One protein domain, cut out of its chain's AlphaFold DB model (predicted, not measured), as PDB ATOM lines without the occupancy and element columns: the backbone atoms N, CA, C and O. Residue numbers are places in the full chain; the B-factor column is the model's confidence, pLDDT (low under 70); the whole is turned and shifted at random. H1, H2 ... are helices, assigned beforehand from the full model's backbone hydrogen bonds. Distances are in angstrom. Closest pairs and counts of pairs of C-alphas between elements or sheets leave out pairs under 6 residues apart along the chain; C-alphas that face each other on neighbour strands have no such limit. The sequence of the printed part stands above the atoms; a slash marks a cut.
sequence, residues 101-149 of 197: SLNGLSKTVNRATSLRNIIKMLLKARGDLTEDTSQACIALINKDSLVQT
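This is residues 101 to 149 of the 197 residues of a protein of Legionella sainthelensi (UniProt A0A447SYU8). One long helix, H2, makes one side of a small rounded domain; the short helix H1 makes a corner with it at its first end, and past its last end residues 127 to 134 fold back to the short helix H3, which is set off from H2 on the side where H1 also lies. Residues 101 to 106 run from beside H3 to H1, and residues 141 to 149 lead away from H3 as a tail with no named element. The printed part has 49 residues, with three named helices in the order H1, H2, H3 and no named strand; its class is all helix, with 25 residues in the helices. It is compact, with a radius of gyration of the C-alphas of 9.9 A and spans of 24 by 20 by 19 A.

H2, residues 113 to 126, is the longest helix. H1, residues 107 to 111, only just touches it, with 3 pairs of C-alphas within 8 A, and only at the corner by their tight link of one residue. H2 touches H1 with residues 115 to 116 alone; the closest C-alphas of the two helices, those of Val 109 and Arg 116, are 5.5 A apart. H3, residues 135 to 140, is apart from H2, but only just: their closest C-alphas are 8.5 A apart. H1 and H3 are apart. In H1, H2 and H3 every O i to N i+4 pair is within hydrogen-bond range.

H2 is 20.2 A from first to last C-alpha, from C-alpha 113 at (329.121, 346.525, 357.889) to C-alpha 126 at (332.996, 366.074, 360.951). H1 is 6.4 A long and begins at C-alpha 107, (330.304, 348.113, 347.085). H3 is 8.9 A long and ends at C-alpha 140, (326.838, 364.668, 347.229).

The two C-alphas farthest apart, those of Glu 131 and Thr 149, are 24.4 A apart. The printed part has no cut. The link from H2 to H3, of 8 residues, is short, and no link is long. The mean pLDDT of the printed part is 97.4, and no printed residue is under 70.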
ATOM      1  N   SER A 101     332.344 355.598 345.571       98.12
ATOM      2  CA  SER A 101     331.827 355.392 344.224       98.12
ATOM      3  C   SER A 101     331.030 356.628 343.807       98.12
ATOM      4  O   SER A 101     330.740 357.491 344.637       98.12
ATOM      5  N   LEU A 102     330.611 356.687 342.540       96.94
ATOM      6  CA  LEU A 102     329.717 357.746 342.053       96.94
ATOM      7  C   LEU A 102     328.418 357.845 342.872       96.94
ATOM      8  O   LEU A 102     327.865 358.926 343.019       96.94
ATOM      9  N   ASN A 103     327.970 356.730 343.455       96.94
ATOM     10  CA  ASN A 103     326.713 356.634 344.195       96.94
ATOM     11  C   ASN A 103     326.914 356.611 345.724       96.94
ATOM     12  O   ASN A 103     326.053 356.096 346.431       96.94
ATOM     13  N   GLY A 104     328.048 357.109 346.239       98.38
ATOM     14  CA  GLY A 104     328.334 357.185 347.678       98.38
ATOM     15  C   GLY A 104     329.518 356.312 348.109       98.38
ATOM     16  O   GLY A 104     330.616 356.445 347.577       98.38
ATOM     17  N   LEU A 105     329.329 355.421 349.084       98.62
ATOM     18  CA  LEU A 105     330.327 354.418 349.482       98.62
ATOM     19  C   LEU A 105     330.427 353.301 348.441       98.62
ATOM     20  O   LEU A 105     329.440 352.916 347.812       98.62
ATOM     21  N   SER A 106     331.616 352.729 348.294       98.56
ATOM     22  CA  SER A 106     331.846 351.617 347.375       98.56
ATOM     23  C   SER A 106     331.091 350.345 347.785       98.56
ATOM     24  O   SER A 106     330.621 350.172 348.917       98.56
ATOM     25  N   LYS A 107     330.969 349.402 346.845       98.06
ATOM     26  CA  LYS A 107     330.304 348.113 347.085       98.06
ATOM     27  C   LYS A 107     331.014 347.287 348.163       98.06
ATOM     28  O   LYS A 107     330.349 346.622 348.955       98.06
ATOM     29  N   THR A 108     332.346 347.313 348.187       97.62
ATOM     30  CA  THR A 108     333.162 346.591 349.174       97.62
ATOM     31  C   THR A 108     333.003 347.198 350.563       97.62
ATOM     32  O   THR A 108     332.740 346.452 351.504       97.62
ATOM     33  N   VAL A 109     333.001 348.533 350.687       98.19
ATOM     34  CA  VAL A 109     332.668 349.208 351.954       98.19
ATOM     35  C   VAL A 109     331.262 348.835 352.419       98.19
ATOM     36  O   VAL A 109     331.078 348.469 353.573       98.19
ATOM     37  N   ASN A 110     330.261 348.865 351.534       97.88
ATOM     38  CA  ASN A 110     328.879 348.569 351.920       97.88
ATOM     39  C   ASN A 110     328.663 347.145 352.457       97.88
ATOM     40  O   ASN A 110     327.784 346.949 353.302       97.88
ATOM     41  N   ARG A 111     329.456 346.178 351.977       96.56
ATOM     42  CA  ARG A 111     329.481 344.790 352.471       96.56
ATOM     43  C   ARG A 111     330.200 344.659 353.817       96.56
ATOM     44  O   ARG A 111     329.832 343.801 354.613       96.56
ATOM     45  N   ALA A 112     331.188 345.507 354.087       95.94
ATOM     46  CA  ALA A 112     331.900 345.562 355.359       95.94
ATOM     47  C   ALA A 112     331.116 346.409 356.383       95.94
ATOM     48  O   ALA A 112     331.440 347.570 356.624       95.94
ATOM     49  N   THR A 113     330.072 345.829 356.991       95.62
ATOM     50  CA  THR A 113     329.121 346.525 357.889       95.62
ATOM     51  C   THR A 113     329.784 347.440 358.922       95.62
ATOM     52  O   THR A 113     329.371 348.592 359.058       95.62
ATOM     53  N   SER A 114     330.822 346.968 359.620       94.94
ATOM     54  CA  SER A 114     331.523 347.769 360.632       94.94
ATOM     55  C   SER A 114     332.231 348.976 360.013       94.94
ATOM     56  O   SER A 114     332.013 350.097 360.461       94.94
ATOM     57  N   LEU A 115     333.003 348.781 358.936       97.50
ATOM     58  CA  LEU A 115     333.701 349.870 358.243       97.50
ATOM     59  C   LEU A 115     332.717 350.884 357.644       97.50
ATOM     60  O   LEU A 115     332.910 352.088 357.793       97.50
ATOM     61  N   ARG A 116     331.624 350.412 357.028       98.38
ATOM     62  CA  ARG A 116     330.536 351.269 356.530       98.38
ATOM     63  C   ARG A 116     330.023 352.199 357.626       98.38
ATOM     64  O   ARG A 116     329.865 353.394 357.391       98.38
ATOM     65  N   ASN A 117     329.752 351.652 358.806       98.00
ATOM     66  CA  ASN A 117     329.206 352.420 359.918       98.00
ATOM     67  C   ASN A 117     330.257 353.356 360.538       98.00
ATOM     68  O   ASN A 117     329.906 354.479 360.887       98.00
ATOM     69  N   ILE A 118     331.533 352.953 360.596       97.50
ATOM     70  CA  ILE A 118     332.643 353.828 361.011       97.50
ATOM     71  C   ILE A 118     332.753 355.033 360.074       97.50
ATOM     72  O   ILE A 118     332.767 356.162 360.548       97.50
ATOM     73  N   ILE A 119     332.766 354.827 358.753       98.31
ATOM     74  CA  ILE A 119     332.875 355.933 357.788       98.31
ATOM     75  C   ILE A 119     331.677 356.879 357.909       98.31
ATOM     76  O   ILE A 119     331.861 358.091 357.961       98.31
ATOM     77  N   LYS A 120     330.454 356.343 358.018       98.50
ATOM     78  CA  LYS A 120     329.253 357.167 358.241       98.50
ATOM     79  C   LYS A 120     329.341 357.982 359.530       98.50
ATOM     80  O   LYS A 120     329.013 359.163 359.519       98.50
ATOM     81  N   MET A 121     329.797 357.362 360.619       98.00
ATOM     82  CA  MET A 121     329.991 358.036 361.901       98.00
ATOM     83  C   MET A 121     331.030 359.155 361.782       98.00
ATOM     84  O   MET A 121     330.760 360.266 362.223       98.00
ATOM     85  N   LEU A 122     332.167 358.904 361.128       97.44
ATOM     86  CA  LEU A 122     333.221 359.901 360.929       97.44
ATOM     87  C   LEU A 122     332.746 361.089 360.083       97.44
ATOM     88  O   LEU A 122     333.012 362.232 360.444       97.44
ATOM     89  N   LEU A 123     332.016 360.833 358.992       98.25
ATOM     90  CA  LEU A 123     331.424 361.887 358.161       98.25
ATOM     91  C   LEU A 123     330.410 362.721 358.958       98.25
ATOM     92  O   LEU A 123     330.430 363.947 358.886       98.25
ATOM     93  N   LYS A 124     329.567 362.078 359.778       98.12
ATOM     94  CA  LYS A 124     328.633 362.786 360.666       98.12
ATOM     95  C   LYS A 124     329.371 363.619 361.721       98.12
ATOM     96  O   LYS A 124     329.052 364.787 361.907       98.12
ATOM     97  N   ALA A 125     330.385 363.055 362.375       97.50
ATOM     98  CA  ALA A 125     331.158 363.734 363.417       97.50
ATOM     99  C   ALA A 125     331.924 364.963 362.896       97.50
ATOM    100  O   ALA A 125     332.116 365.928 363.632       97.50
ATOM    101  N   ARG A 126     332.346 364.941 361.629       96.19
ATOM    102  CA  ARG A 126     332.996 366.074 360.951       96.19
ATOM    103  C   ARG A 126     332.019 367.151 360.469       96.19
ATOM    104  O   ARG A 126     332.468 368.234 360.111       96.19
ATOM    105  N   GLY A 127     330.719 366.856 360.442       96.94
ATOM    106  CA  GLY A 127     329.692 367.725 359.864       96.94
ATOM    107  C   GLY A 127     329.514 367.578 358.348       96.94
ATOM    108  O   GLY A 127     328.772 368.356 357.757       96.94
ATOM    109  N   ASP A 128     330.150 366.581 357.718       97.44
ATOM    110  CA  ASP A 128     329.977 366.280 356.287       97.44
ATOM    111  C   ASP A 128     328.593 365.651 356.002       97.44
ATOM    112  O   ASP A 128     328.074 365.728 354.888       97.44
ATOM    113  N   LEU A 129     327.989 365.018 357.015       97.25
ATOM    114  CA  LEU A 129     326.626 364.484 356.999       97.25
ATOM    115  C   LEU A 129     325.811 365.043 358.168       97.25
ATOM    116  O   LEU A 129     326.349 365.322 359.238       97.25
ATOM    117  N   THR A 130     324.498 365.131 357.972       93.06
ATOM    118  CA  THR A 130     323.526 365.474 359.018       93.06
ATOM    119  C   THR A 130     322.914 364.191 359.606       93.06
ATOM    120  O   THR A 130     323.611 363.197 359.818       93.06
ATOM    121  N   GLU A 131     321.611 364.182 359.896       93.44
ATOM    122  CA  GLU A 131     320.898 362.983 360.340       93.44
ATOM    123  C   GLU A 131     320.726 361.949 359.218       93.44
ATOM    124  O   GLU A 131     320.766 360.744 359.480       93.44
ATOM    125  N   ASP A 132     320.603 362.393 357.964       96.62
ATOM    126  CA  ASP A 132     320.532 361.483 356.821       96.62
ATOM    127  C   ASP A 132     321.936 361.005 356.420       96.62
ATOM    128  O   ASP A 132     322.782 361.764 355.947       96.62
ATOM    129  N   THR A 133     322.178 359.706 356.604       97.44
ATOM    130  CA  THR A 133     323.435 359.026 356.252       97.44
ATOM    131  C   THR A 133     323.265 358.064 355.069       97.44
ATOM    132  O   THR A 133     323.973 357.050 354.959       97.44
ATOM    133  N   SER A 134     322.281 358.316 354.204       98.06
ATOM    134  CA  SER A 134     322.005 357.523 353.005       98.06
ATOM    135  C   SER A 134     323.137 357.600 351.972       98.06
ATOM    136  O   SER A 134     323.971 358.505 351.972       98.06
ATOM    137  N   GLN A 135     323.171 356.627 351.055       98.25
ATOM    138  CA  GLN A 135     324.116 356.630 349.932       98.25
ATOM    139  C   GLN A 135     323.964 357.880 349.054       98.25
ATOM    140  O   GLN A 135     324.966 358.429 348.607       98.25
ATOM    141  N   ALA A 136     322.729 358.365 348.878       98.19
ATOM    142  CA  ALA A 136     322.434 359.581 348.128       98.19
ATOM    143  C   ALA A 136     323.091 360.814 348.767       98.19
ATOM    144  O   ALA A 136     323.783 361.555 348.074       98.19
ATOM    145  N   CYS A 137     322.975 360.990 350.087       98.25
ATOM    146  CA  CYS A 137     323.658 362.080 350.787       98.25
ATOM    147  C   CYS A 137     325.184 361.953 350.702       98.25
ATOM    148  O   CYS A 137     325.868 362.931 350.414       98.25
ATOM    149  N   ILE A 138     325.727 360.742 350.868       98.50
ATOM    150  CA  ILE A 138     327.178 360.508 350.759       98.50
ATOM    151  C   ILE A 138     327.688 360.813 349.342       98.50
ATOM    152  O   ILE A 138     328.802 361.318 349.181       98.50
ATOM    153  N   ALA A 139     326.898 360.535 348.302       98.31
ATOM    154  CA  ALA A 139     327.266 360.830 346.918       98.31
ATOM    155  C   ALA A 139     327.523 362.332 346.696       98.31
ATOM    156  O   ALA A 139     328.477 362.671 345.999       98.31
ATOM    157  N   LEU A 140     326.765 363.206 347.369       97.94
ATOM    158  CA  LEU A 140     326.838 364.668 347.229       97.94
ATOM    159  C   LEU A 140     328.044 365.322 347.928       97.94
ATOM    160  O   LEU A 140     328.367 366.469 347.635       97.94
ATOM    161  N   ILE A 141     328.718 364.618 348.840       97.69
ATOM    162  CA  ILE A 141     329.885 365.150 349.563       97.69
ATOM    163  C   ILE A 141     331.044 365.394 348.586       97.69
ATOM    164  O   ILE A 141     331.364 364.507 347.787       97.69
ATOM    165  N   ASN A 142     331.734 366.537 348.692       96.88
ATOM    166  CA  ASN A 142     333.033 366.718 348.039       96.88
ATOM    167  C   ASN A 142     334.095 365.876 348.769       96.88
ATOM    168  O   ASN A 142     334.362 366.085 349.951       96.88
ATOM    169  N   LYS A 143     334.683 364.907 348.061       97.19
ATOM    170  CA  LYS A 143     335.601 363.909 348.629       97.19
ATOM    171  C   LYS A 143     337.065 364.199 348.315       97.19
ATOM    172  O   LYS A 143     337.906 363.426 348.760       97.19
ATOM    173  N   ASP A 144     337.381 365.273 347.592       96.12
ATOM    174  CA  ASP A 144     338.737 365.545 347.096       96.12
ATOM    175  C   ASP A 144     339.761 365.669 348.233       96.12
ATOM    176  O   ASP A 144     340.901 365.230 348.109       96.12
ATOM    177  N   SER A 145     339.341 366.215 349.379       95.50
ATOM    178  CA  SER A 145     340.179 366.357 350.575       95.50
ATOM    179  C   SER A 145     340.093 365.178 351.551       95.50
ATOM    180  O   SER A 145     340.671 365.244 352.638       95.50
ATOM    181  N   LEU A 146     339.310 364.143 351.240       97.62
ATOM    182  CA  LEU A 146     339.133 362.971 352.100       97.62
ATOM    183  C   LEU A 146     340.101 361.854 351.696       97.62
ATOM    184  O   LEU A 146     340.644 361.845 350.595       97.62
ATOM    185  N   VAL A 147     340.295 360.881 352.585       97.75
ATOM    186  CA  VAL A 147     341.029 359.655 352.241       97.75
ATOM    187  C   VAL A 147     340.272 358.869 351.173       97.75
ATOM    188  O   VAL A 147     339.041 358.802 351.200       97.75
ATOM    189  N   GLN A 148     340.990 358.271 350.226       98.38
ATOM    190  CA  GLN A 148     340.386 357.649 349.039       98.38
ATOM    191  C   GLN A 148     340.255 356.129 349.152       98.38
ATOM    192  O   GLN A 148     339.368 355.523 348.542       98.38
ATOM    193  N   THR A 149     341.119 355.493 349.944       98.62
ATOM    194  CA  THR A 149     341.187 354.030 350.082       98.62
ATOM    195  C   THR A 149     341.124 353.602 351.541       98.62
ATOM    196  O   THR A 149     341.447 354.379 352.441       98.62
TER     197      THR A 149